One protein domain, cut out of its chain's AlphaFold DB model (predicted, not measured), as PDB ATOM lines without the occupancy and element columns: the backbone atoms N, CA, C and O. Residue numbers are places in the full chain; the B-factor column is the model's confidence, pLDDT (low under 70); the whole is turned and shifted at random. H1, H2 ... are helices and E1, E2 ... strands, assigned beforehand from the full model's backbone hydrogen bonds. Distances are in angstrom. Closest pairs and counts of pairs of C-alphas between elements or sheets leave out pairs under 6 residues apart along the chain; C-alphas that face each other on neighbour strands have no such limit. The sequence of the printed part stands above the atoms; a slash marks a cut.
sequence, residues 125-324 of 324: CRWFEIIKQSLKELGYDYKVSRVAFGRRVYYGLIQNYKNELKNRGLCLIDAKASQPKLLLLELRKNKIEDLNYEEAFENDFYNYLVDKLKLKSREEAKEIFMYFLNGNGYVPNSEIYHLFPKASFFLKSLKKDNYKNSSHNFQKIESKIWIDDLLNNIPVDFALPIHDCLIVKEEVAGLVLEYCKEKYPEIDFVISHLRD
ATOM      1  N   CYS A 125      24.707  -0.630  29.920       68.69
ATOM      2  CA  CYS A 125      25.860   0.258  29.831       68.69
ATOM      3  C   CYS A 125      26.544  -0.093  28.514       68.69
ATOM      4  O   CYS A 125      26.861  -1.262  28.315       68.69
ATOM      5  N   ARG A 126      26.680   0.865  27.593       78.38
ATOM      6  CA  ARG A 126      27.112   0.570  26.223       78.38
ATOM      7  C   ARG A 126      28.431  -0.202  26.228       78.38
ATOM      8  O   ARG A 126      28.577  -1.155  25.476       78.38
ATOM      9  N   TRP A 127      29.307   0.111  27.186       86.25
ATOM     10  CA  TRP A 127      30.538  -0.638  27.423       86.25
ATOM     11  C   TRP A 127      30.322  -2.144  27.662       86.25
ATOM     12  O   TRP A 127      31.112  -2.947  27.188       86.25
ATOM     13  N   PHE A 128      29.269  -2.556  28.372       87.88
ATOM     14  CA  PHE A 128      28.988  -3.967  28.646       87.88
ATOM     15  C   PHE A 128      28.573  -4.708  27.374       87.88
ATOM     16  O   PHE A 128      29.058  -5.812  27.133       87.88
ATOM     17  N   GLU A 129      27.720  -4.100  26.548       87.06
ATOM     18  CA  GLU A 129      27.319  -4.707  25.273       87.06
ATOM     19  C   GLU A 129      28.478  -4.746  24.283       87.06
ATOM     20  O   GLU A 129      28.674  -5.787  23.666       87.06
ATOM     21  N   ILE A 130      29.300  -3.693  24.208       91.00
ATOM     22  CA  ILE A 130      30.520  -3.686  23.388       91.00
ATOM     23  C   ILE A 130      31.443  -4.837  23.800       91.00
ATOM     24  O   ILE A 130      31.849  -5.626  22.951       91.00
ATOM     25  N   ILE A 131      31.728  -5.008  25.099       92.31
ATOM     26  CA  ILE A 131      32.591  -6.105  25.570       92.31
ATOM     27  C   ILE A 131      31.972  -7.460  25.239       92.31
ATOM     28  O   ILE A 131      32.650  -8.348  24.733       92.31
ATOM     29  N   LYS A 132      30.678  -7.635  25.511       91.19
ATOM     30  CA  LYS A 132      29.963  -8.885  25.246       91.19
ATOM     31  C   LYS A 132      29.976  -9.244  23.761       91.19
ATOM     32  O   LYS A 132      30.198 -10.406  23.435       91.19
ATOM     33  N   GLN A 133      29.729  -8.280  22.877       92.38
ATOM     34  CA  GLN A 133      29.777  -8.477  21.427       92.38
ATOM     35  C   GLN A 133      31.204  -8.775  20.965       92.38
ATOM     36  O   GLN A 133      31.404  -9.758  20.261       92.38
ATOM     37  N   SER A 134      32.192  -8.028  21.462       95.25
ATOM     38  CA  SER A 134      33.611  -8.231  21.141       95.25
ATOM     39  C   SER A 134      34.102  -9.622  21.561       95.25
ATOM     40  O   SER A 134      34.747 -10.316  20.782       95.25
ATOM     41  N   LEU A 135      33.758 -10.081  22.771       94.00
ATOM     42  CA  LEU A 135      34.109 -11.426  23.243       94.00
ATOM     43  C   LEU A 135      33.444 -12.517  22.399       94.00
ATOM     44  O   LEU A 135      34.104 -13.491  22.044       94.00
ATOM     45  N   LYS A 136      32.166 -12.340  22.042       93.00
ATOM     46  CA  LYS A 136      31.448 -13.275  21.164       93.00
ATOM     47  C   LYS A 136      32.065 -13.345  19.772       93.00
ATOM     48  O   LYS A 136      32.226 -14.442  19.253       93.00
ATOM     49  N   GLU A 137      32.414 -12.200  19.192       94.56
ATOM     50  CA  GLU A 137      33.069 -12.124  17.884       94.56
ATOM     51  C   GLU A 137      34.417 -12.855  17.889       94.56
ATOM     52  O   GLU A 137      34.757 -13.547  16.935       94.56
ATOM     53  N   LEU A 138      35.149 -12.784  19.002       92.94
ATOM     54  CA  LEU A 138      36.408 -13.503  19.189       92.94
ATOM     55  C   LEU A 138      36.248 -14.995  19.550       92.94
ATOM     56  O   LEU A 138      37.259 -15.692  19.658       92.94
ATOM     57  N   GLY A 139      35.017 -15.485  19.742       92.38
ATOM     58  CA  GLY A 139      34.719 -16.882  20.079       92.38
ATOM     59  C   GLY A 139      34.800 -17.236  21.572       92.38
ATOM     60  O   GLY A 139      34.927 -18.412  21.905       92.38
ATOM     61  N   TYR A 140      34.725 -16.255  22.477       90.56
ATOM     62  CA  TYR A 140      34.820 -16.452  23.931       90.56
ATOM     63  C   TYR A 140      33.460 -16.381  24.646       90.56
ATOM     64  O   TYR A 140      32.533 -15.688  24.218       90.56
ATOM     65  N   ASP A 141      33.362 -17.054  25.800       85.31
ATOM     66  CA  ASP A 141      32.225 -16.929  26.723       85.31
ATOM     67  C   ASP A 141      32.165 -15.508  27.319       85.31
ATOM     68  O   ASP A 141      33.173 -14.939  27.747       85.31
ATOM     69  N   TYR A 142      30.967 -14.925  27.386       77.69
ATOM     70  CA  TYR A 142      30.756 -13.517  27.740       77.69
ATOM     71  C   TYR A 142      30.586 -13.286  29.251       77.69
ATOM     72  O   TYR A 142      29.813 -12.428  29.687       77.69
ATOM     73  N   LYS A 143      31.330 -14.023  30.082       85.25
ATOM     74  CA  LYS A 143      31.341 -13.843  31.543       85.25
ATOM     75  C   LYS A 143      32.088 -12.568  31.933       85.25
ATOM     76  O   LYS A 143      33.263 -12.593  32.289       85.25
ATOM     77  N   VAL A 144      31.372 -11.449  31.865       83.69
ATOM     78  CA  VAL A 144      31.854 -10.120  32.242       83.69
ATOM     79  C   VAL A 144      31.376  -9.787  33.652       83.69
ATOM     80  O   VAL A 144      30.179  -9.788  33.931       83.69
ATOM     81  N   SER A 145      32.308  -9.459  34.541       82.56
ATOM     82  CA  SER A 145      32.016  -8.980  35.896       82.56
ATOM     83  C   SER A 145      32.712  -7.650  36.162       82.56
ATOM     84  O   SER A 145      33.653  -7.276  35.462       82.56
ATOM     85  N   ARG A 146      32.248  -6.900  37.163       79.38
ATOM     86  CA  ARG A 146      32.864  -5.632  37.567       79.38
ATOM     87  C   ARG A 146      33.050  -5.612  39.076       79.38
ATOM     88  O   ARG A 146      32.089  -5.789  39.816       79.38
ATOM     89  N   VAL A 147      34.277  -5.391  39.541       68.75
ATOM     90  CA  VAL A 147      34.572  -5.374  40.984       68.75
ATOM     91  C   VAL A 147      34.151  -4.067  41.640       68.75
ATOM     92  O   VAL A 147      34.378  -2.987  41.103       68.75
ATOM     93  N   ALA A 148      33.632  -4.151  42.865       60.38
ATOM     94  CA  ALA A 148      33.233  -2.975  43.637       60.38
ATOM     95  C   ALA A 148      34.420  -2.076  44.046       60.38
ATOM     96  O   ALA A 148      34.283  -0.853  44.046       60.38
ATOM     97  N   PHE A 149      35.580  -2.671  44.363       56.78
ATOM     98  CA  PHE A 149      36.758  -1.974  44.901       56.78
ATOM     99  C   PHE A 149      37.377  -1.010  43.872       56.78
ATOM    100  O   PHE A 149      37.277   0.204  44.012       56.78
ATOM    101  N   GLY A 150      37.953  -1.539  42.791       60.44
ATOM    102  CA  GLY A 150      38.606  -0.727  41.757       60.44
ATOM    103  C   GLY A 150      37.690  -0.293  40.615       60.44
ATOM    104  O   GLY A 150      38.126   0.468  39.766       60.44
ATOM    105  N   ARG A 151      36.443  -0.790  40.554       73.38
ATOM    106  CA  ARG A 151      35.533  -0.646  39.398       73.38
ATOM    107  C   ARG A 151      36.083  -1.175  38.070       73.38
ATOM    108  O   ARG A 151      35.522  -0.864  37.019       73.38
ATOM    109  N   ARG A 152      37.104  -2.028  38.132       78.75
ATOM    110  CA  ARG A 152      37.669  -2.739  36.984       78.75
ATOM    111  C   ARG A 152      36.695  -3.784  36.458       78.75
ATOM    112  O   ARG A 152      35.924  -4.363  37.228       78.75
ATOM    113  N   VAL A 153      36.750  -4.009  35.155       85.44
ATOM    114  CA  VAL A 153      35.996  -5.060  34.476       85.44
ATOM    115  C   VAL A 153      36.884  -6.299  34.355       85.44
ATOM    116  O   VAL A 153      38.075  -6.175  34.092       85.44
ATOM    117  N   TYR A 154      36.300  -7.475  34.576       85.31
ATOM    118  CA  TYR A 154      36.957  -8.771  34.464       85.31
ATOM    119  C   TYR A 154      36.244  -9.659  33.453       85.31
ATOM    120  O   TYR A 154      35.017  -9.780  33.482       85.31
ATOM    121  N   TYR A 155      37.037 -10.300  32.601       88.25
ATOM    122  CA  TYR A 155      36.648 -11.342  31.656       88.25
ATOM    123  C   TYR A 155      37.868 -12.239  31.380       88.25
ATOM    124  O   TYR A 155      39.003 -11.843  31.651       88.25
ATOM    125  N   GLY A 156      37.638 -13.455  30.871       84.38
ATOM    126  CA  GLY A 156      38.653 -14.525  30.826       84.38
ATOM    127  C   GLY A 156      39.939 -14.193  30.059       84.38
ATOM    128  O   GLY A 156      40.998 -14.712  30.385       84.38
ATOM    129  N   LEU A 157      39.867 -13.275  29.097       88.62
ATOM    130  CA  LEU A 157      40.977 -12.936  28.206       88.62
ATOM    131  C   LEU A 157      42.055 -12.046  28.852       88.62
ATOM    132  O   LEU A 157      43.179 -12.006  28.364       88.62
ATOM    133  N   ILE A 158      41.750 -11.348  29.955       87.31
ATOM    134  CA  ILE A 158      42.640 -10.325  30.543       87.31
ATOM    135  C   ILE A 158      44.041 -10.863  30.872       87.31
ATOM    136  O   ILE A 158      45.016 -10.133  30.732       87.31
ATOM    137  N   GLN A 159      44.163 -12.119  31.304       85.38
ATOM    138  CA  GLN A 159      45.451 -12.672  31.739       85.38
ATOM    139  C   GLN A 159      46.370 -13.052  30.571       85.38
ATOM    140  O   GLN A 159      47.581 -12.881  30.677       85.38
ATOM    141  N   ASN A 160      45.806 -13.514  29.452       87.88
ATOM    142  CA  ASN A 160      46.563 -14.107  28.344       87.88
ATOM    143  C   ASN A 160      46.374 -13.377  27.006       87.88
ATOM    144  O   ASN A 160      46.828 -13.873  25.974       87.88
ATOM    145  N   TYR A 161      45.742 -12.196  27.004       89.94
ATOM    146  CA  TYR A 161      45.362 -11.485  25.779       89.94
ATOM    147  C   TYR A 161      46.523 -11.299  24.796       89.94
ATOM    148  O   TYR A 161      46.320 -11.452  23.599       89.94
ATOM    149  N   LYS A 162      47.745 -11.024  25.278       89.75
ATOM    150  CA  LYS A 162      48.913 -10.826  24.404       89.75
ATOM    151  C   LYS A 162      49.231 -12.056  23.559       89.75
ATOM    152  O   LYS A 162      49.610 -11.911  22.405       89.75
ATOM    153  N   ASN A 163      49.057 -13.246  24.128       89.50
ATOM    154  CA  ASN A 163      49.322 -14.504  23.441       89.50
ATOM    155  C   ASN A 163      48.120 -14.925  22.593       89.50
ATOM    156  O   ASN A 163      48.280 -15.312  21.442       89.50
ATOM    157  N   GLU A 164      46.910 -14.826  23.145       90.00
ATOM    158  CA  GLU A 164      45.704 -15.327  22.480       90.00
ATOM    159  C   GLU A 164      45.225 -14.445  21.321       90.00
ATOM    160  O   GLU A 164      44.645 -14.953  20.357       90.00
ATOM    161  N   LEU A 165      45.470 -13.135  21.402       90.88
ATOM    162  CA  LEU A 165      45.059 -12.150  20.398       90.88
ATOM    163  C   LEU A 165      46.174 -11.759  19.429       90.88
ATOM    164  O   LEU A 165      45.950 -10.932  18.541       90.88
ATOM    165  N   LYS A 166      47.358 -12.357  19.583       89.75
ATOM    166  CA  LYS A 166      48.496 -12.143  18.692       89.75
ATOM    167  C   LYS A 166      48.080 -12.408  17.246       89.75
ATOM    168  O   LYS A 166      47.415 -13.404  16.965       89.75
ATOM    169  N   ASN A 167      48.471 -11.522  16.332       87.62
ATOM    170  CA  ASN A 167      48.227 -11.668  14.891       87.62
ATOM    171  C   ASN A 167      46.743 -11.819  14.481       87.62
ATOM    172  O   ASN A 167      46.455 -12.266  13.373       87.62
ATOM    173  N   ARG A 168      45.786 -11.408  15.328       90.75
ATOM    174  CA  ARG A 168      44.345 -11.414  15.004       90.75
ATOM    175  C   ARG A 168      43.836 -10.112  14.365       90.75
ATOM    176  O   ARG A 168      42.638  -9.854  14.399       90.75
ATOM    177  N   GLY A 169      44.728  -9.272  13.831       92.75
ATOM    178  CA  GLY A 169      44.357  -7.946  13.313       92.75
ATOM    179  C   GLY A 169      43.875  -6.991  14.412       92.75
ATOM    180  O   GLY A 169      42.983  -6.178  14.190       92.75
ATOM    181  N   LEU A 170      44.437  -7.117  15.619       95.00
ATOM    182  CA  LEU A 170      44.089  -6.309  16.786       95.00
ATOM    183  C   LEU A 170      45.288  -5.482  17.258       95.00
ATOM    184  O   LEU A 170      46.436  -5.926  17.209       95.00
ATOM    185  N   CYS A 171      45.006  -4.300  17.793       95.06
ATOM    186  CA  CYS A 171      45.995  -3.421  18.404       95.06
ATOM    187  C   CYS A 171      45.488  -2.854  19.732       95.06
ATOM    188  O   CYS A 171      44.297  -2.894  20.038       95.06
ATOM    189  N   LEU A 172      46.410  -2.296  20.507       95.06
ATOM    190  CA  LEU A 172      46.147  -1.622  21.768       95.06
ATOM    191  C   LEU A 172      46.182  -0.112  21.557       95.06
ATOM    192  O   LEU A 172      47.148   0.406  21.002       95.06
ATOM    193  N   ILE A 173      45.167   0.584  22.055       96.25
ATOM    194  CA  ILE A 173      45.237   2.008  22.367       96.25
ATOM    195  C   ILE A 173      45.644   2.106  23.833       96.25
ATOM    196  O   ILE A 173      44.848   1.783  24.715       96.25
ATOM    197  N   ASP A 174      46.890   2.483  24.077       92.75
ATOM    198  CA  ASP A 174      47.547   2.434  25.385       92.75
ATOM    199  C   ASP A 174      47.892   3.847  25.874       92.75
ATOM    200  O   ASP A 174      48.183   4.725  25.059       92.75
ATOM    201  N   ALA A 175      47.874   4.082  27.186       90.69
ATOM    202  CA  ALA A 175      48.348   5.334  27.775       90.69
ATOM    203  C   ALA A 175      49.785   5.189  28.282       90.69
ATOM    204  O   ALA A 175      50.070   4.481  29.252       90.69
ATOM    205  N   LYS A 176      50.705   5.954  27.688       88.56
ATOM    206  CA  LYS A 176      52.093   6.008  28.155       88.56
ATOM    207  C   LYS A 176      52.155   6.527  29.584       88.56
ATOM    208  O   LYS A 176      51.618   7.587  29.892       88.56
ATOM    209  N   ALA A 177      52.864   5.786  30.440       86.00
ATOM    210  CA  ALA A 177      53.063   6.151  31.841       86.00
ATOM    211  C   ALA A 177      51.742   6.566  32.523       86.00
ATOM    212  O   ALA A 177      51.696   7.561  33.249       86.00
ATOM    213  N   SER A 178      50.673   5.796  32.279       87.00
ATOM    214  CA  SER A 178      49.310   6.074  32.746       87.00
ATOM    215  C   SER A 178      49.263   6.426  34.235       87.00
ATOM    216  O   SER A 178      48.823   7.510  34.608       87.00
ATOM    217  N   GLN A 179      49.807   5.566  35.101       90.12
ATOM    218  CA  GLN A 179      49.779   5.783  36.553       90.12
ATOM    219  C   GLN A 179      50.541   7.054  36.990       90.12
ATOM    220  O   GLN A 179      49.961   7.848  37.737       90.12
ATOM    221  N   PRO A 180      51.781   7.316  36.517       94.00
ATOM    222  CA  PRO A 180      52.422   8.611  36.716       94.00
ATOM    223  C   PRO A 180      51.587   9.803  36.243       94.00
ATOM    224  O   PRO A 180      51.404  10.769  36.986       94.00
ATOM    225  N   LYS A 181      51.043   9.746  35.022       94.19
ATOM    226  CA  LYS A 181      50.263  10.856  34.468       94.19
ATOM    227  C   LYS A 181      49.018  11.125  35.315       94.19
ATOM    228  O   LYS A 181      48.744  12.276  35.633       94.19
ATOM    229  N   LEU A 182      48.307  10.091  35.764       92.25
ATOM    230  CA  LEU A 182      47.150  10.256  36.650       92.25
ATOM    231  C   LEU A 182      47.514  10.955  37.968       92.25
ATOM    232  O   LEU A 182      46.734  11.774  38.456       92.25
ATOM    233  N   LEU A 183      48.691  10.668  38.538       93.69
ATOM    234  CA  LEU A 183      49.180  11.391  39.712       93.69
ATOM    235  C   LEU A 183      49.457  12.863  39.382       93.69
ATOM    236  O   LEU A 183      49.005  13.724  40.133       93.69
ATOM    237  N   LEU A 184      50.106  13.169  38.252       94.69
ATOM    238  CA  LEU A 184      50.322  14.553  37.810       94.69
ATOM    239  C   LEU A 184      49.000  15.333  37.701       94.69
ATOM    240  O   LEU A 184      48.899  16.462  38.182       94.69
ATOM    241  N   LEU A 185      47.971  14.726  37.106       90.62
ATOM    242  CA  LEU A 185      46.657  15.358  36.956       90.62
ATOM    243  C   LEU A 185      45.990  15.636  38.305       90.62
ATOM    244  O   LEU A 185      45.418  16.710  38.503       90.62
ATOM    245  N   GLU A 186      46.093  14.711  39.259       88.06
ATOM    246  CA  GLU A 186      45.574  14.934  40.610       88.06
ATOM    247  C   GLU A 186      46.379  15.996  41.373       88.06
ATOM    248  O   GLU A 186      45.773  16.810  42.071       88.06
ATOM    249  N   LEU A 187      47.705  16.069  41.211       89.50
ATOM    250  CA  LEU A 187      48.518  17.145  41.792       89.50
ATOM    251  C   LEU A 187      48.074  18.516  41.264       89.50
ATOM    252  O   LEU A 187      47.732  19.396  42.058       89.50
ATOM    253  N   ARG A 188      47.950  18.663  39.938       91.00
ATOM    254  CA  ARG A 188      47.491  19.902  39.285       91.00
ATOM    255  C   ARG A 188      46.088  20.310  39.727       91.00
ATOM    256  O   ARG A 188      45.857  21.467  40.072       91.00
ATOM    257  N   LYS A 189      45.158  19.357  39.809       87.06
ATOM    258  CA  LYS A 189      43.792  19.589  40.310       87.06
ATOM    259  C   LYS A 189      43.770  20.107  41.753       87.06
ATOM    260  O   LYS A 189      42.905  20.909  42.098       87.06
ATOM    261  N   ASN A 190      44.720  19.677  42.582       83.81
ATOM    262  CA  ASN A 190      44.888  20.148  43.958       83.81
ATOM    263  C   ASN A 190      45.817  21.374  44.070       83.81
ATOM    264  O   ASN A 190      46.123  21.789  45.186       83.81
ATOM    265  N   LYS A 191      46.233  21.974  42.942       90.75
ATOM    266  CA  LYS A 191      47.160  23.119  42.877       90.75
ATOM    267  C   LYS A 191      48.503  22.839  43.567       90.75
ATOM    268  O   LYS A 191      49.052  23.696  44.257       90.75
ATOM    269  N   ILE A 192      49.004  21.615  43.414       90.25
ATOM    270  CA  ILE A 192      50.305  21.177  43.921       90.25
ATOM    271  C   ILE A 192      51.259  21.067  42.733       90.25
ATOM    272  O   ILE A 192      51.031  20.263  41.836       90.25
ATOM    273  N   GLU A 193      52.333  21.848  42.761       94.19
ATOM    274  CA  GLU A 193      53.352  21.882  41.703       94.19
ATOM    275  C   GLU A 193      54.638  21.209  42.186       94.19
ATOM    276  O   GLU A 193      55.293  21.721  43.096       94.19
ATOM    277  N   ASP A 194      55.014  20.075  41.601       95.19
ATOM    278  CA  ASP A 194      56.269  19.373  41.898       95.19
ATOM    279  C   ASP A 194      57.163  19.404  40.654       95.19
ATOM    280  O   ASP A 194      56.990  18.596  39.748       95.19
ATOM    281  N   LEU A 195      58.083  20.375  40.591       95.38
ATOM    282  CA  LEU A 195      58.840  20.699  39.373       95.38
ATOM    283  C   LEU A 195      59.582  19.491  38.793       95.38
ATOM    284  O   LEU A 195      59.500  19.252  37.594       95.38
ATOM    285  N   ASN A 196      60.229  18.689  39.641       95.62
ATOM    286  CA  ASN A 196      60.935  17.484  39.202       95.62
ATOM    287  C   ASN A 196      59.961  16.427  38.667       95.62
ATOM    288  O   ASN A 196      60.276  15.692  37.733       95.62
ATOM    289  N   TYR A 197      58.765  16.333  39.259       96.38
ATOM    290  CA  TYR A 197      57.727  15.424  38.780       96.38
ATOM    291  C   TYR A 197      57.193  15.849  37.410       96.38
ATOM    292  O   TYR A 197      56.884  14.992  36.589       96.38
ATOM    293  N   GLU A 198      57.082  17.156  37.160       95.06
ATOM    294  CA  GLU A 198      56.663  17.705  35.867       95.06
ATOM    295  C   GLU A 198      57.747  17.529  34.797       95.06
ATOM    296  O   GLU A 198      57.452  16.997  33.725       95.06
ATOM    297  N   GLU A 199      59.002  17.854  35.123       95.25
ATOM    298  CA  GLU A 199      60.184  17.657  34.265       95.25
ATOM    299  C   GLU A 199      60.335  16.192  33.822       95.25
ATOM    300  O   GLU A 199      60.734  15.904  32.691       95.25
ATOM    301  N   ALA A 200      59.961  15.237  34.682       95.56
ATOM    302  CA  ALA A 200      60.014  13.819  34.346       95.56
ATOM    303  C   ALA A 200      59.189  13.470  33.091       95.56
ATOM    304  O   ALA A 200      59.558  12.556  32.356       95.56
ATOM    305  N   PHE A 201      58.101  14.192  32.797       93.62
ATOM    306  CA  PHE A 201      57.306  13.952  31.587       93.62
ATOM    307  C   PHE A 201      57.926  14.541  30.317       93.62
ATOM    308  O   PHE A 201      57.571  14.095  29.227       93.62
ATOM    309  N   GLU A 202      58.870  15.476  30.433       90.06
ATOM    310  CA  GLU A 202      59.608  16.028  29.291       90.06
ATOM    311  C   GLU A 202      60.681  15.050  28.778       90.06
ATOM    312  O   GLU A 202      60.967  15.013  27.584       90.06
ATOM    313  N   ASN A 203      61.224  14.201  29.662       82.38
ATOM    314  CA  ASN A 203      62.370  13.319  29.395       82.38
ATOM    315  C   ASN A 203      62.026  11.811  29.387       82.38
ATOM    316  O   ASN A 203      62.905  10.975  29.600       82.38
ATOM    317  N   ASP A 204      60.756  11.459  29.138       90.81
ATOM    318  CA  ASP A 204      60.152  10.145  29.433       90.81
ATOM    319  C   ASP A 204      60.257   9.784  30.928       90.81
ATOM    320  O   ASP A 204      61.331   9.532  31.471       90.81
ATOM    321  N   PHE A 205      59.103   9.667  31.587       95.44
ATOM    322  CA  PHE A 205      59.017   9.532  33.044       95.44
ATOM    323  C   PHE A 205      59.873   8.397  33.626       95.44
ATOM    324  O   PHE A 205      60.525   8.566  34.656       95.44
ATOM    325  N   TYR A 206      59.885   7.226  32.985       96.00
ATOM    326  CA  TYR A 206      60.633   6.088  33.515       96.00
ATOM    327  C   TYR A 206      62.123   6.189  33.196       96.00
ATOM    328  O   TYR A 206      62.928   5.770  34.021       96.00
ATOM    329  N   ASN A 207      62.507   6.770  32.055       95.25
ATOM    330  CA  ASN A 207      63.920   7.034  31.767       95.25
ATOM    331  C   ASN A 207      64.487   8.124  32.683       95.25
ATOM    332  O   ASN A 207      65.608   7.982  33.162       95.25
ATOM    333  N   TYR A 208      63.694   9.148  33.002       96.81
ATOM    334  CA  TYR A 208      64.052  10.153  34.000       96.81
ATOM    335  C   TYR A 208      64.349   9.507  35.359       96.81
ATOM    336  O   TYR A 208      65.368   9.795  35.982       96.81
ATOM    337  N   LEU A 209      63.499   8.574  35.804       96.81
ATOM    338  CA  LEU A 209      63.749   7.817  37.032       96.81
ATOM    339  C   LEU A 209      65.014   6.958  36.955       96.81
ATOM    340  O   LEU A 209      65.756   6.905  37.932       96.81
ATOM    341  N   VAL A 210      65.263   6.301  35.817       96.88
ATOM    342  CA  VAL A 210      66.488   5.514  35.604       96.88
ATOM    343  C   VAL A 210      67.730   6.378  35.800       96.88
ATOM    344  O   VAL A 210      68.616   5.984  36.555       96.88
ATOM    345  N   ASP A 211      67.765   7.562  35.189       96.62
ATOM    346  CA  ASP A 211      68.891   8.492  35.291       96.62
ATOM    347  C   ASP A 211      69.050   9.045  36.717       96.62
ATOM    348  O   ASP A 211      70.080   8.844  37.369       96.62
ATOM    349  N   LYS A 212      67.999   9.674  37.260       97.00
ATOM    350  CA  LYS A 212      68.071  10.370  38.554       97.00
ATOM    351  C   LYS A 212      68.301   9.433  39.735       97.00
ATOM    352  O   LYS A 212      68.975   9.819  40.689       97.00
ATOM    353  N   LEU A 213      67.752   8.219  39.688       96.19
ATOM    354  CA  LEU A 213      67.875   7.234  40.766       96.19
ATOM    355  C   LEU A 213      68.959   6.178  40.495       96.19
ATOM    356  O   LEU A 213      69.140   5.285  41.324       96.19
ATOM    357  N   LYS A 214      69.690   6.289  39.372       96.06
ATOM    358  CA  LYS A 214      70.755   5.361  38.943       96.06
ATOM    359  C   LYS A 214      70.291   3.900  38.900       96.06
ATOM    360  O   LYS A 214      70.967   3.005  39.412       96.06
ATOM    361  N   LEU A 215      69.118   3.670  38.319       95.94
ATOM    362  CA  LEU A 215      68.511   2.340  38.213       95.94
ATOM    363  C   LEU A 215      69.087   1.573  37.023       95.94
ATOM    364  O   LEU A 215      69.631   2.156  36.089       95.94
ATOM    365  N   LYS A 216      68.947   0.249  37.033       95.06
ATOM    366  CA  LYS A 216      69.467  -0.626  35.975       95.06
ATOM    367  C   LYS A 216      68.563  -0.660  34.749       95.06
ATOM    368  O   LYS A 216      69.048  -0.902  33.646       95.06
ATOM    369  N   SER A 217      67.254  -0.482  34.932       96.00
ATOM    370  CA  SER A 217      66.280  -0.623  33.849       96.00
ATOM    371  C   SER A 217      64.992   0.164  34.076       96.00
ATOM    372  O   SER A 217      64.665   0.593  35.187       96.00
ATOM    373  N   ARG A 218      64.209   0.307  32.998       93.94
ATOM    374  CA  ARG A 218      62.853   0.874  33.048       93.94
ATOM    375  C   ARG A 218      61.911   0.015  33.887       93.94
ATOM    376  O   ARG A 218      61.002   0.552  34.510       93.94
ATOM    377  N   GLU A 219      62.099  -1.299  33.900       93.38
ATOM    378  CA  GLU A 219      61.325  -2.234  34.719       93.38
ATOM    379  C   GLU A 219      61.539  -1.947  36.206       93.38
ATOM    380  O   GLU A 219      60.563  -1.793  36.938       93.38
ATOM    381  N   GLU A 220      62.788  -1.744  36.631       95.25
ATOM    382  CA  GLU A 220      63.109  -1.347  38.006       95.25
ATOM    383  C   GLU A 220      62.502   0.025  38.349       95.25
ATOM    384  O   GLU A 220      61.921   0.209  39.420       95.25
ATOM    385  N   ALA A 221      62.538   0.980  37.410       95.88
ATOM    386  CA  ALA A 221      61.884   2.278  37.580       95.88
ATOM    387  C   ALA A 221      60.360   2.161  37.748       95.88
ATOM    388  O   ALA A 221      59.770   2.834  38.600       95.88
ATOM    389  N   LYS A 222      59.710   1.287  36.969       94.56
ATOM    390  CA  LYS A 222      58.277   0.989  37.110       94.56
ATOM    391  C   LYS A 222      57.978   0.377  38.471       94.56
ATOM    392  O   LYS A 222      57.031   0.812  39.122       94.56
ATOM    393  N   GLU A 223      58.770  -0.593  38.916       93.88
ATOM    394  CA  GLU A 223      58.592  -1.231  40.221       93.88
ATOM    395  C   GLU A 223      58.724  -0.223  41.364       93.88
ATOM    396  O   GLU A 223      57.816  -0.117  42.193       93.88
ATOM    397  N   ILE A 224      59.790   0.584  41.374       94.75
ATOM    398  CA  ILE A 224      59.998   1.641  42.374       94.75
ATOM    399  C   ILE A 224      58.826   2.621  42.375       94.75
ATOM    400  O   ILE A 224      58.297   2.940  43.442       94.75
ATOM    401  N   PHE A 225      58.366   3.056  41.199       95.06
ATOM    402  CA  PHE A 225      57.204   3.934  41.108       95.06
ATOM    403  C   PHE A 225      55.934   3.271  41.667       95.06
ATOM    404  O   PHE A 225      55.153   3.911  42.373       95.06
ATOM    405  N   MET A 226      55.726   1.978  41.415       92.31
ATOM    406  CA  MET A 226      54.577   1.246  41.949       92.31
ATOM    407  C   MET A 226      54.635   1.094  43.473       92.31
ATOM    408  O   MET A 226      53.591   1.234  44.123       92.31
ATOM    409  N   TYR A 227      55.822   0.885  44.052       91.81
ATOM    410  CA  TYR A 227      56.036   0.950  45.502       91.81
ATOM    411  C   TYR A 227      55.757   2.351  46.046       91.81
ATOM    412  O   TYR A 227      55.046   2.495  47.039       91.81
ATOM    413  N   PHE A 228      56.241   3.393  45.376       92.25
ATOM    414  CA  PHE A 228      56.005   4.779  45.768       92.25
ATOM    415  C   PHE A 228      54.503   5.118  45.792       92.25
ATOM    416  O   PHE A 228      53.961   5.604  46.795       92.25
ATOM    417  N   LEU A 229      53.782   4.744  44.734       90.19
ATOM    418  CA  LEU A 229      52.355   5.006  44.585       90.19
ATOM    419  C   LEU A 229      51.496   4.205  45.579       90.19
ATOM    420  O   LEU A 229      50.616   4.769  46.238       90.19
ATOM    421  N   ASN A 230      51.760   2.904  45.733       84.69
ATOM    422  CA  ASN A 230      50.857   1.966  46.422       84.69
ATOM    423  C   ASN A 230      51.367   1.458  47.781       84.69
ATOM    424  O   ASN A 230      50.589   0.900  48.553       84.69
ATOM    425  N   GLY A 231      52.651   1.631  48.083       79.94
ATOM    426  CA  GLY A 231      53.291   1.094  49.281       79.94
ATOM    427  C   GLY A 231      52.869   1.794  50.572       79.94
ATOM    428  O   GLY A 231      52.451   2.958  50.573       79.94
ATOM    429  N   ASN A 232      53.028   1.085  51.692       75.31
ATOM    430  CA  ASN A 232      52.744   1.565  53.050       75.31
ATOM    431  C   ASN A 232      53.932   2.336  53.670       75.31
ATOM    432  O   ASN A 232      54.252   2.168  54.841       75.31
ATOM    433  N   GLY A 233      54.641   3.130  52.860       72.69
ATOM    434  CA  GLY A 233      55.821   3.902  53.274       72.69
ATOM    435  C   GLY A 233      57.168   3.249  52.949       72.69
ATOM    436  O   GLY A 233      58.152   3.965  52.786       72.69
ATOM    437  N   TYR A 234      57.219   1.929  52.754       84.56
ATOM    438  CA  TYR A 234      58.410   1.272  52.211       84.56
ATOM    439  C   TYR A 234      58.507   1.464  50.692       84.56
ATOM    440  O   TYR A 234      57.553   1.168  49.967       84.56
ATOM    441  N   VAL A 235      59.675   1.913  50.233       88.62
ATOM    442  CA  VAL A 235      60.097   1.924  48.828       88.62
ATOM    443  C   VAL A 235      61.545   1.428  48.791       88.62
ATOM    444  O   VAL A 235      62.339   1.921  49.593       88.62
ATOM    445  N   PRO A 236      61.908   0.488  47.895       89.50
ATOM    446  CA  PRO A 236      63.270  -0.051  47.812       89.50
ATOM    447  C   PRO A 236      64.359   1.015  47.647       89.50
ATOM    448  O   PRO A 236      65.447   0.872  48.194       89.50
ATOM    449  N   ASN A 237      64.044   2.101  46.935       91.31
ATOM    450  CA  ASN A 237      64.893   3.277  46.807       91.31
ATOM    451  C   ASN A 237      64.156   4.514  47.347       91.31
ATOM    452  O   ASN A 237      63.263   5.055  46.690       91.31
ATOM    453  N   SER A 238      64.509   4.949  48.559       92.00
ATOM    454  CA  SER A 238      63.870   6.085  49.237       92.00
ATOM    455  C   SER A 238      64.199   7.442  48.620       92.00
ATOM    456  O   SER A 238      63.490   8.405  48.905       92.00
ATOM    457  N   GLU A 239      65.206   7.534  47.745       95.06
ATOM    458  CA  GLU A 239      65.577   8.790  47.080       95.06
ATOM    459  C   GLU A 239      64.436   9.352  46.224       95.06
ATOM    460  O   GLU A 239      64.348  10.563  46.039       95.06
ATOM    461  N   ILE A 240      63.480   8.519  45.787       95.31
ATOM    462  CA  ILE A 240      62.280   9.002  45.086       95.31
ATOM    463  C   ILE A 240      61.464  10.000  45.928       95.31
ATOM    464  O   ILE A 240      60.824  10.893  45.374       95.31
ATOM    465  N   TYR A 241      61.509   9.892  47.263       94.00
ATOM    466  CA  TYR A 241      60.833  10.835  48.155       94.00
ATOM    467  C   TYR A 241      61.487  12.218  48.146       94.00
ATOM    468  O   TYR A 241      60.797  13.226  48.292       94.00
ATOM    469  N   HIS A 242      62.809  12.260  47.973       94.81
ATOM    470  CA  HIS A 242      63.578  13.494  47.839       94.81
ATOM    471  C   HIS A 242      63.487  14.060  46.424       94.81
ATOM    472  O   HIS A 242      63.427  15.275  46.260       94.81
ATOM    473  N   LEU A 243      63.413  13.181  45.421       96.75
ATOM    474  CA  LEU A 243      63.227  13.563  44.030       96.75
ATOM    475  C   LEU A 243      61.862  14.230  43.814       96.75
ATOM    476  O   LEU A 243      61.805  15.246  43.130       96.75
ATOM    477  N   PHE A 244      60.791  13.712  44.432       96.88
ATOM    478  CA  PHE A 244      59.417  14.219  44.284       96.88
ATOM    479  C   PHE A 244      58.770  14.594  45.630       96.88
ATOM    480  O   PHE A 244      57.841  13.917  46.102       96.88
ATOM    481  N   PRO A 245      59.249  15.646  46.311       93.94
ATOM    482  CA  PRO A 245      58.879  15.924  47.696       93.94
ATOM    483  C   PRO A 245      57.404  16.307  47.870       93.94
ATOM    484  O   PRO A 245      56.760  15.878  48.836       93.94
ATOM    485  N   LYS A 246      56.821  17.077  46.940       94.00
ATOM    486  CA  LYS A 246      55.423  17.515  47.061       94.00
ATOM    487  C   LYS A 246      54.462  16.402  46.651       94.00
ATOM    488  O   LYS A 246      53.452  16.197  47.330       94.00
ATOM    489  N   ALA A 247      54.806  15.623  45.626       93.75
ATOM    490  CA  ALA A 247      54.060  14.423  45.252       93.75
ATOM    491  C   ALA A 247      54.045  13.401  46.401       93.75
ATOM    492  O   ALA A 247      52.997  12.840  46.733       93.75
ATOM    493  N   SER A 248      55.183  13.221  47.074       93.06
ATOM    494  CA  SER A 248      55.322  12.351  48.247       93.06
ATOM    495  C   SER A 248      54.404  12.772  49.391       93.06
ATOM    496  O   SER A 248      53.684  11.946  49.961       93.06
ATOM    497  N   PHE A 249      54.386  14.068  49.710       90.12
ATOM    498  CA  PHE A 249      53.511  14.615  50.742       90.12
ATOM    499  C   PHE A 249      52.029  14.417  50.396       90.12
ATOM    500  O   PHE A 249      51.243  13.968  51.237       90.12
ATOM    501  N   PHE A 250      51.648  14.673  49.142       88.81
ATOM    502  CA  PHE A 250      50.287  14.450  48.664       88.81
ATOM    503  C   PHE A 250      49.871  12.978  48.782       88.81
ATOM    504  O   PHE A 250      48.832  12.676  49.375       88.81
ATOM    505  N   LEU A 251      50.699  12.039  48.316       87.69
ATOM    506  CA  LEU A 251      50.427  10.606  48.446       87.69
ATOM    507  C   LEU A 251      50.288  10.174  49.909       87.69
ATOM    508  O   LEU A 251      49.392   9.393  50.236       87.69
ATOM    509  N   LYS A 252      51.121  10.707  50.809       85.00
ATOM    510  CA  LYS A 252      51.007  10.452  52.252       85.00
ATOM    511  C   LYS A 252      49.660  10.927  52.802       85.00
ATOM    512  O   LYS A 252      49.052  10.222  53.607       85.00
ATOM    513  N   SER A 253      49.160  12.073  52.333       81.62
ATOM    514  CA  SER A 253      47.846  12.598  52.723       81.62
ATOM    515  C   SER A 253      46.693  11.679  52.295       81.62
ATOM    516  O   SER A 253      45.776  11.442  53.080       81.62
ATOM    517  N   LEU A 254      46.779  11.070  51.104       77.44
ATOM    518  CA  LEU A 254      45.786  10.106  50.612       77.44
ATOM    519  C   LEU A 254      45.797   8.797  51.413       77.44
ATOM    520  O   LEU A 254      44.760   8.150  51.570       77.44
ATOM    521  N   LYS A 255      46.968   8.408  51.925       76.50
ATOM    522  CA  LYS A 255      47.197   7.152  52.654       76.50
ATOM    523  C   LYS A 255      46.916   7.242  54.160       76.50
ATOM    524  O   LYS A 255      46.996   6.212  54.822       76.50
ATOM    525  N   LYS A 256      46.571   8.423  54.698       66.94
ATOM    526  CA  LYS A 256      46.477   8.697  56.148       66.94
ATOM    527  C   LYS A 256      45.619   7.690  56.931       66.94
ATOM    528  O   LYS A 256      46.024   7.289  58.014       66.94
ATOM    529  N   ASP A 257      44.488   7.260  56.370       61.81
ATOM    530  CA  ASP A 257      43.577   6.315  57.036       61.81
ATOM    531  C   ASP A 257      43.811   4.850  56.621       61.81
ATOM    532  O   ASP A 257      43.545   3.924  57.382       61.81
ATOM    533  N   ASN A 258      44.276   4.618  55.388       66.88
ATOM    534  CA  ASN A 258      44.555   3.291  54.841       66.88
ATOM    535  C   ASN A 258      45.502   3.421  53.642       66.88
ATOM    536  O   ASN A 258      45.191   4.118  52.676       66.88
ATOM    537  N   TYR A 259      46.627   2.701  53.657       64.62
ATOM    538  CA  TYR A 259      47.609   2.737  52.569       64.62
ATOM    539  C   TYR A 259      47.033   2.310  51.212       64.62
ATOM    540  O   TYR A 259      47.480   2.789  50.173       64.62
ATOM    541  N   LYS A 260      45.992   1.464  51.202       68.75
ATOM    542  CA  LYS A 260      45.299   1.048  49.974       68.75
ATOM    543  C   LYS A 260      44.467   2.169  49.346       68.75
ATOM    544  O   LYS A 260      44.024   2.011  48.210       68.75
ATOM    545  N   ASN A 261      44.243   3.287  50.042       67.88
ATOM    546  CA  ASN A 261      43.413   4.383  49.543       67.88
ATOM    547  C   ASN A 261      44.004   5.059  48.306       67.88
ATOM    548  O   ASN A 261      43.232   5.415  47.418       67.88
ATOM    549  N   SER A 262      45.333   5.203  48.205       71.50
ATOM    550  CA  SER A 262      45.953   5.750  46.989       71.50
ATOM    551  C   SER A 262      45.688   4.828  45.799       71.50
ATOM    552  O   SER A 262      45.113   5.264  44.806       71.50
ATOM    553  N   SER A 263      45.991   3.534  45.943       73.81
ATOM    554  CA  SER A 263      45.754   2.519  44.910       73.81
ATOM    555  C   SER A 263      44.290   2.485  44.467       73.81
ATOM    556  O   SER A 263      43.976   2.523  43.281       73.81
ATOM    557  N   HIS A 264      43.373   2.497  45.431       74.25
ATOM    558  CA  HIS A 264      41.940   2.518  45.181       74.25
ATOM    559  C   HIS A 264      41.480   3.791  44.458       74.25
ATOM    560  O   HIS A 264      40.629   3.715  43.572       74.25
ATOM    561  N   ASN A 265      42.035   4.953  44.813       78.12
ATOM    562  CA  ASN A 265      41.717   6.212  44.148       78.12
ATOM    563  C   ASN A 265      42.149   6.179  42.677       78.12
ATOM    564  O   ASN A 265      41.328   6.423  41.795       78.12
ATOM    565  N   PHE A 266      43.396   5.786  42.402       83.88
ATOM    566  CA  PHE A 266      43.918   5.744  41.035       83.88
ATOM    567  C   PHE A 266      43.228   4.682  40.171       83.88
ATOM    568  O   PHE A 266      42.859   4.986  39.042       83.88
ATOM    569  N   GLN A 267      42.905   3.503  40.714       82.56
ATOM    570  CA  GLN A 267      42.109   2.490  39.999       82.56
ATOM    571  C   GLN A 267      40.702   2.982  39.631       82.56
ATOM    572  O   GLN A 267      40.154   2.613  38.588       82.56
ATOM    573  N   LYS A 268      40.091   3.813  40.483       79.94
ATOM    574  CA  LYS A 268      38.781   4.413  40.205       79.94
ATOM    575  C   LYS A 268      38.857   5.501  39.148       79.94
ATOM    576  O   LYS A 268      37.949   5.570  38.322       79.94
ATOM    577  N   ILE A 269      39.889   6.341  39.192       83.06
ATOM    578  CA  ILE A 269      40.133   7.363  38.169       83.06
ATOM    579  C   ILE A 269      40.353   6.672  36.819       83.06
ATOM    580  O   ILE A 269      39.639   6.969  35.867       83.06
ATOM    581  N   GLU A 270      41.230   5.671  36.779       86.38
ATOM    582  CA  GLU A 270      41.492   4.825  35.612       86.38
ATOM    583  C   GLU A 270      40.194   4.203  35.069       86.38
ATOM    584  O   GLU A 270      39.843   4.407  33.912       86.38
ATOM    585  N   SER A 271      39.409   3.531  35.917       85.56
ATOM    586  CA  SER A 271      38.142   2.918  35.489       85.56
ATOM    587  C   SER A 271      37.110   3.943  35.012       85.56
ATOM    588  O   SER A 271      36.301   3.640  34.136       85.56
ATOM    589  N   LYS A 272      37.107   5.152  35.582       82.75
ATOM    590  CA  LYS A 272      36.213   6.225  35.145       82.75
ATOM    591  C   LYS A 272      36.569   6.689  33.731       82.75
ATOM    592  O   LYS A 272      35.662   6.883  32.932       82.75
ATOM    593  N   ILE A 273      37.860   6.838  33.441       85.81
ATOM    594  CA  ILE A 273      38.370   7.259  32.132       85.81
ATOM    595  C   ILE A 273      38.133   6.149  31.108       85.81
ATOM    596  O   ILE A 273      37.385   6.337  30.154       85.81
ATOM    597  N   TRP A 274      38.693   4.963  31.341       89.81
ATOM    598  CA  TRP A 274      38.722   3.890  30.349       89.81
ATOM    599  C   TRP A 274      37.376   3.200  30.141       89.81
ATOM    600  O   TRP A 274      36.999   2.929  29.004       89.81
ATOM    601  N   ILE A 275      36.629   2.928  31.216       86.44
ATOM    602  CA  ILE A 275      35.394   2.132  31.141       86.44
ATOM    603  C   ILE A 275      34.163   3.036  31.107       86.44
ATOM    604  O   ILE A 275      33.343   2.937  30.194       86.44
ATOM    605  N   ASP A 276      34.005   3.896  32.118       79.56
ATOM    606  CA  ASP A 276      32.765   4.667  32.269       79.56
ATOM    607  C   ASP A 276      32.616   5.761  31.208       79.56
ATOM    608  O   ASP A 276      31.485   6.180  30.944       79.56
ATOM    609  N   ASP A 277      33.720   6.213  30.606       78.25
ATOM    610  CA  ASP A 277      33.705   7.351  29.697       78.25
ATOM    611  C   ASP A 277      34.213   7.055  28.281       78.25
ATOM    612  O   ASP A 277      33.446   7.248  27.335       78.25
ATOM    613  N   LEU A 278      35.454   6.582  28.112       86.81
ATOM    614  CA  LEU A 278      36.005   6.231  26.799       86.81
ATOM    615  C   LEU A 278      35.207   5.086  26.179       86.81
ATOM    616  O   LEU A 278      34.501   5.296  25.197       86.81
ATOM    617  N   LEU A 279      35.226   3.899  26.787       87.56
ATOM    618  CA  LEU A 279      34.560   2.721  26.230       87.56
ATOM    619  C   LEU A 279      33.042   2.892  26.098       87.56
ATOM    620  O   LEU A 279      32.445   2.432  25.132       87.56
ATOM    621  N   ASN A 280      32.392   3.579  27.041       82.06
ATOM    622  CA  ASN A 280      30.947   3.790  26.966       82.06
ATOM    623  C   ASN A 280      30.530   4.671  25.772       82.06
ATOM    624  O   ASN A 280      29.382   4.599  25.335       82.06
ATOM    625  N   ASN A 281      31.430   5.506  25.251       79.75
ATOM    626  CA  ASN A 281      31.127   6.482  24.203       79.75
ATOM    627  C   ASN A 281      32.043   6.350  22.973       79.75
ATOM    628  O   ASN A 281      32.022   7.228  22.116       79.75
ATOM    629  N   ILE A 282      32.818   5.269  22.879       89.00
ATOM    630  CA  ILE A 282      33.777   5.010  21.801       89.00
ATOM    631  C   ILE A 282      33.061   4.949  20.436       89.00
ATOM    632  O   ILE A 282      31.926   4.470  20.382       89.00
ATOM    633  N   PRO A 283      33.649   5.418  19.325       89.00
ATOM    634  CA  PRO A 283      32.979   5.454  18.018       89.00
ATOM    635  C   PRO A 283      32.996   4.107  17.269       89.00
ATOM    636  O   PRO A 283      32.949   4.082  16.044       89.00
ATOM    637  N   VAL A 284      33.087   2.984  17.985       90.75
ATOM    638  CA  VAL A 284      33.120   1.630  17.410       90.75
ATOM    639  C   VAL A 284      32.280   0.669  18.249       90.75
ATOM    640  O   VAL A 284      31.986   0.949  19.413       90.75
ATOM    641  N   ASP A 285      31.934  -0.475  17.666       91.88
ATOM    642  CA  ASP A 285      31.168  -1.531  18.344       91.88
ATOM    643  C   ASP A 285      32.045  -2.700  18.824       91.88
ATOM    644  O   ASP A 285      31.581  -3.563  19.568       91.88
ATOM    645  N   PHE A 286      33.335  -2.691  18.465       96.25
ATOM    646  CA  PHE A 286      34.334  -3.640  18.952       96.25
ATOM    647  C   PHE A 286      35.403  -2.925  19.785       96.25
ATOM    648  O   PHE A 286      36.186  -2.140  19.245       96.25
ATOM    649  N   ALA A 287      35.459  -3.221  21.084       95.88
ATOM    650  CA  ALA A 287      36.543  -2.800  21.964       95.88
ATOM    651  C   ALA A 287      36.565  -3.603  23.275       95.88
ATOM    652  O   ALA A 287      35.524  -3.904  23.862       95.88
ATOM    653  N   LEU A 288      37.762  -3.896  23.786       94.88
ATOM    654  CA  LEU A 288      37.947  -4.597  25.061       94.88
ATOM    655  C   LEU A 288      38.872  -3.801  25.995       94.88
ATOM    656  O   LEU A 288      40.015  -3.544  25.626       94.88
ATOM    657  N   PRO A 289      38.428  -3.416  27.208       93.06
ATOM    658  CA  PRO A 289      39.273  -2.694  28.154       93.06
ATOM    659  C   PRO A 289      40.168  -3.660  28.929       93.06
ATOM    660  O   PRO A 289      39.658  -4.554  29.611       93.06
ATOM    661  N   ILE A 290      41.482  -3.471  28.883       89.06
ATOM    662  CA  ILE A 290      42.446  -4.222  29.693       89.06
ATOM    663  C   ILE A 290      43.320  -3.225  30.437       89.06
ATOM    664  O   ILE A 290      44.112  -2.527  29.823       89.06
ATOM    665  N   HIS A 291      43.206  -3.184  31.765       83.81
ATOM    666  CA  HIS A 291      43.955  -2.235  32.596       83.81
ATOM    667  C   HIS A 291      43.805  -0.788  32.079       83.81
ATOM    668  O   HIS A 291      42.687  -0.273  32.047       83.81
ATOM    669  N   ASP A 292      44.912  -0.184  31.660       84.50
ATOM    670  CA  ASP A 292      45.076   1.154  31.112       84.50
ATOM    671  C   ASP A 292      45.149   1.173  29.577       84.50
ATOM    672  O   ASP A 292      45.772   2.060  29.000       84.50
ATOM    673  N   CYS A 293      44.501   0.218  28.903       91.44
ATOM    674  CA  CYS A 293      44.405   0.203  27.448       91.44
ATOM    675  C   CYS A 293      43.057  -0.325  26.922       91.44
ATOM    676  O   CYS A 293      42.281  -0.984  27.627       91.44
ATOM    677  N   LEU A 294      42.788  -0.041  25.646       94.75
ATOM    678  CA  LEU A 294      41.682  -0.603  24.866       94.75
ATOM    679  C   LEU A 294      42.239  -1.455  23.729       94.75
ATOM    680  O   LEU A 294      42.993  -0.956  22.900       94.75
ATOM    681  N   ILE A 295      41.826  -2.715  23.638       95.88
ATOM    682  CA  ILE A 295      42.033  -3.513  22.429       95.88
ATOM    683  C   ILE A 295      40.957  -3.138  21.420       95.88
ATOM    684  O   ILE A 295      39.768  -3.189  21.742       95.88
ATOM    685  N   VAL A 296      41.373  -2.821  20.201       96.88
ATOM    686  CA  VAL A 296      40.504  -2.503  19.062       96.88
ATOM    687  C   VAL A 296      41.027  -3.191  17.802       96.88
ATOM    688  O   VAL A 296      42.128  -3.745  17.806       96.88
ATOM    689  N   LYS A 297      40.238  -3.179  16.727       96.44
ATOM    690  CA  LYS A 297      40.684  -3.710  15.434       96.44
ATOM    691  C   LYS A 297      41.662  -2.749  14.758       96.44
ATOM    692  O   LYS A 297      41.502  -1.531  14.878       96.44
ATOM    693  N   GLU A 298      42.664  -3.288  14.064       95.50
ATOM    694  CA  GLU A 298      43.722  -2.488  13.431       95.50
ATOM    695  C   GLU A 298      43.151  -1.461  12.438       95.50
ATOM    696  O   GLU A 298      43.607  -0.318  12.408       95.50
ATOM    697  N   GLU A 299      42.104  -1.813  11.691       95.38
ATOM    698  CA  GLU A 299      41.486  -0.942  10.687       95.38
ATOM    699  C   GLU A 299      40.789   0.302  11.269       95.38
ATOM    700  O   GLU A 299      40.627   1.297  10.564       95.38
ATOM    701  N   VAL A 300      40.408   0.281  12.553       95.88
ATOM    702  CA  VAL A 300      39.773   1.419  13.251       95.88
ATOM    703  C   VAL A 300      40.683   2.065  14.299       95.88
ATOM    704  O   VAL A 300      40.268   2.998  14.988       95.88
ATOM    705  N   ALA A 301      41.933   1.613  14.422       96.25
ATOM    706  CA  ALA A 301      42.864   2.058  15.456       96.25
ATOM    707  C   ALA A 301      43.089   3.576  15.450       96.25
ATOM    708  O   ALA A 301      43.044   4.217  16.500       96.25
ATOM    709  N   GLY A 302      43.286   4.159  14.262       96.56
ATOM    710  CA  GLY A 302      43.498   5.600  14.101       96.56
ATOM    711  C   GLY A 302      42.295   6.427  14.557       96.56
ATOM    712  O   GLY A 302      42.463   7.400  15.285       96.56
ATOM    713  N   LEU A 303      41.078   5.990  14.214       95.50
ATOM    714  CA  LEU A 303      39.838   6.643  14.644       95.50
ATOM    715  C   LEU A 303      39.703   6.642  16.173       95.50
ATOM    716  O   LEU A 303      39.355   7.658  16.771       95.50
ATOM    717  N   VAL A 304      39.977   5.502  16.811       94.44
ATOM    718  CA  VAL A 304      39.877   5.384  18.271       94.44
ATOM    719  C   VAL A 304      40.972   6.190  18.969       94.44
ATOM    720  O   VAL A 304      40.694   6.820  19.988       94.44
ATOM    721  N   LEU A 305      42.192   6.212  18.427       96.69
ATOM    722  CA  LEU A 305      43.284   7.012  18.976       96.69
ATOM    723  C   LEU A 305      42.928   8.502  19.000       96.69
ATOM    724  O   LEU A 305      43.085   9.143  20.039       96.69
ATOM    725  N   GLU A 306      42.445   9.044  17.882       92.75
ATOM    726  CA  GLU A 306      42.059  10.455  17.802       92.75
ATOM    727  C   GLU A 306      40.903  10.768  18.754       92.75
ATOM    728  O   GLU A 306      40.991  11.717  19.528       92.75
ATOM    729  N   TYR A 307      39.896   9.892  18.832       91.69
ATOM    730  CA  TYR A 307      38.830  10.007  19.828       91.69
ATOM    731  C   TYR A 307      39.357  10.070  21.275       91.69
ATOM    732  O   TYR A 307      38.893  10.882  22.080       91.69
ATOM    733  N   CYS A 308      40.324   9.219  21.631       90.06
ATOM    734  CA  CYS A 308      40.931   9.222  22.963       90.06
ATOM    735  C   CYS A 308      41.672  10.537  23.246       90.06
ATOM    736  O   CYS A 308      41.471  11.119  24.313       90.06
ATOM    737  N   LYS A 309      42.473  11.025  22.289       91.38
ATOM    738  CA  LYS A 309      43.226  12.283  22.416       91.38
ATOM    739  C   LYS A 309      42.323  13.508  22.501       91.38
ATOM    740  O   LYS A 309      42.590  14.391  23.304       91.38
ATOM    741  N   GLU A 310      41.251  13.568  21.714       85.44
ATOM    742  CA  GLU A 310      40.285  14.672  21.785       85.44
ATOM    743  C   GLU A 310      39.617  14.744  23.159       85.44
ATOM    744  O   GLU A 310      39.359  15.824  23.692       85.44
ATOM    745  N   LYS A 311      39.328  13.578  23.739       84.00
ATOM    746  CA  LYS A 311      38.576  13.479  24.984       84.00
ATOM    747  C   LYS A 311      39.433  13.651  26.237       84.00
ATOM    748  O   LYS A 311      38.930  14.157  27.237       84.00
ATOM    749  N   TYR A 312      40.693  13.231  26.175       87.50
ATOM    750  CA  TYR A 312      41.676  13.335  27.255       87.50
ATOM    751  C   TYR A 312      43.031  13.806  26.694       87.50
ATOM    752  O   TYR A 312      43.984  13.021  26.664       87.50
ATOM    753  N   PRO A 313      43.144  15.070  26.240       88.75
ATOM    754  CA  PRO A 313      44.356  15.597  25.602       88.75
ATOM    755  C   PRO A 313      45.583  15.602  26.521       88.75
ATOM    756  O   PRO A 313      46.718  15.652  26.058       88.75
ATOM    757  N   GLU A 314      45.369  15.547  27.831       87.88
ATOM    758  CA  GLU A 314      46.419  15.482  28.837       87.88
ATOM    759  C   GLU A 314      47.041  14.083  29.022       87.88
ATOM    760  O   GLU A 314      48.053  13.955  29.724       87.88
ATOM    761  N   ILE A 315      46.455  13.040  28.420       90.31
ATOM    762  CA  ILE A 315      46.950  11.658  28.461       90.31
ATOM    763  C   ILE A 315      47.648  11.319  27.142       90.31
ATOM    764  O   ILE A 315      47.099  11.484  26.054       90.31
ATOM    765  N   ASP A 316      48.859  10.772  27.244       91.19
ATOM    766  CA  ASP A 316      49.683  10.434  26.085       91.19
ATOM    767  C   ASP A 316      49.290   9.060  25.520       91.19
ATOM    768  O   ASP A 316      49.892   8.034  25.853       91.19
ATOM    769  N   PHE A 317      48.260   9.033  24.671       93.94
ATOM    770  CA  PHE A 317      47.806   7.805  24.013       93.94
ATOM    771  C   PHE A 317      48.689   7.404  22.830       93.94
ATOM    772  O   PHE A 317      49.108   8.244  22.028       93.94
ATOM    773  N   VAL A 318      48.908   6.099  22.675       94.81
ATOM    774  CA  VAL A 318      49.622   5.507  21.539       94.81
ATOM    775  C   VAL A 318      48.972   4.225  21.047       94.81
ATOM    776  O   VAL A 318      48.283   3.535  21.793       94.81
ATOM    777  N   ILE A 319      49.234   3.898  19.781       95.44
ATOM    778  CA  ILE A 319      48.921   2.586  19.217       95.44
ATOM    779  C   ILE A 319      50.113   1.662  19.458       95.44
ATOM    780  O   ILE A 319      51.236   1.975  19.060       95.44
ATOM    781  N   SER A 320      49.850   0.511  20.067       91.69
ATOM    782  CA  SER A 320      50.805  -0.585  20.218       91.69
ATOM    783  C   SER A 320      50.241  -1.825  19.530       91.69
ATOM    784  O   SER A 320      49.120  -2.248  19.813       91.69
ATOM    785  N   HIS A 321      50.998  -2.425  18.616       87.62
ATOM    786  CA  HIS A 321      50.550  -3.627  17.916       87.62
ATOM    787  C   HIS A 321      50.803  -4.880  18.755       87.62
ATOM    788  O   HIS A 321      51.845  -5.010  19.394       87.62
ATOM    789  N   LEU A 322      49.872  -5.833  18.704       82.19
ATOM    790  CA  LEU A 322      50.060  -7.182  19.243       82.19
ATOM    791  C   LEU A 322      50.826  -8.042  18.221       82.19
ATOM    792  O   LEU A 322      50.304  -9.033  17.707       82.19
ATOM    793  N   ARG A 323      52.042  -7.596  17.882       67.00
ATOM    794  CA  ARG A 323      52.988  -8.268  16.978       67.00
ATOM    795  C   ARG A 323      54.181  -8.787  17.780       67.00
ATOM    796  O   ARG A 323      54.401  -8.340  18.902       67.00
ATOM    797  N   ASP A 324      54.846  -9.781  17.205       53.34
ATOM    798  CA  ASP A 324      55.956 -10.558  17.771       53.34
ATOM    799  C   ASP A 324      57.015  -9.761  18.541       53.34
ATOM    800  O   ASP A 324      57.502  -8.735  18.013       53.34
TER     801      ASP A 324
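This is residues 125 to 324 of the 324 residues of an uncharacterized protein of Flavobacterium saliperosum (UniProt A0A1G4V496). Two lobes make this domain: a small sheet, E2 E3 E1 E4, with H11 over one face, and a cluster of helices, H4 to H9. The long helix H10 runs from that cluster to the sheet, where its residues 270 to 279 pack on E2 and E3. The printed part has 200 residues, with eleven named helices and four named strands in the order H1 H2 H3 E1 H4 H5 H6 H7 H8 H9 H10 E2 E3 H11 E4; the class is mixed and the sheet all antiparallel. The whole is compact, with a radius of gyration of the C-alphas of 17.8 A and spans of 50 by 35 by 30 A.

Start at H1, residues 126 to 137, H2, residues 156 to 159, and H3, residues 161 to 164, which only graze the sheet. Next, E1, residues 170 to 175, has as neighbours E3, residues 293 to 297, with N 173 and O 294 2.8 A apart, and E4, residues 317 to 321, with N 172 and O 320 2.8 A apart. E2, residues 288 to 290, forms a hairpin with E3, N 295 and O 288 lying 2.8 A apart. H4, residues 178 to 189, only just touches H9, residues 245 to 254, with 3 pairs of C-alphas within 8 A, the closest Leu 187 and Ala 247. H5, residues 195 to 199, touches no helix. H6, residues 205 to 213, touches H7, residues 218 to 230, closest at C-alphas 206 and 218, 5.7 A, and only just touches H8, residues 239 to 243, with 3 pairs within 8 A. The hub H10, residues 260 to 281, touches H1, H4, H7 and H9, H7 only at their ends. H11, residues 298 to 311, runs along E1, at 16 degrees on the local plane and a height over the sheet of 8.4 A; H10 and H11 make two layers with the sheet, helices on one face. E3, H11 and E4 form a split strand-helix-strand unit, E1 between its strands, with a right-handed crossover. Each O i to N i+4 pair is within hydrogen-bond range in H1 and H4 to H9, but 13 of 18 in H10 and 8 of 10 in H11; H2 and H3 are too short for one.

Find C-alpha 126 at (27.112, 0.570, 26.223), where H1 begins. H10 runs 29.9 A from C-alpha 260 at (45.299, 1.048, 49.974), H11 20.4 A, H7 18.0 A and E1 16.6 A. E4 ends at C-alpha 321, (50.550, -3.627, 17.916).

The C-alphas farthest apart, of Gly 139 and His 242, are 50.3 A apart. The printed part has no cut; the link from H1 to H2, 18 residues, is long. Mean pLDDT of the printed part is 88.1; residues 125, 147 to 150, 256 to 261 and 323 to 324 are under 70.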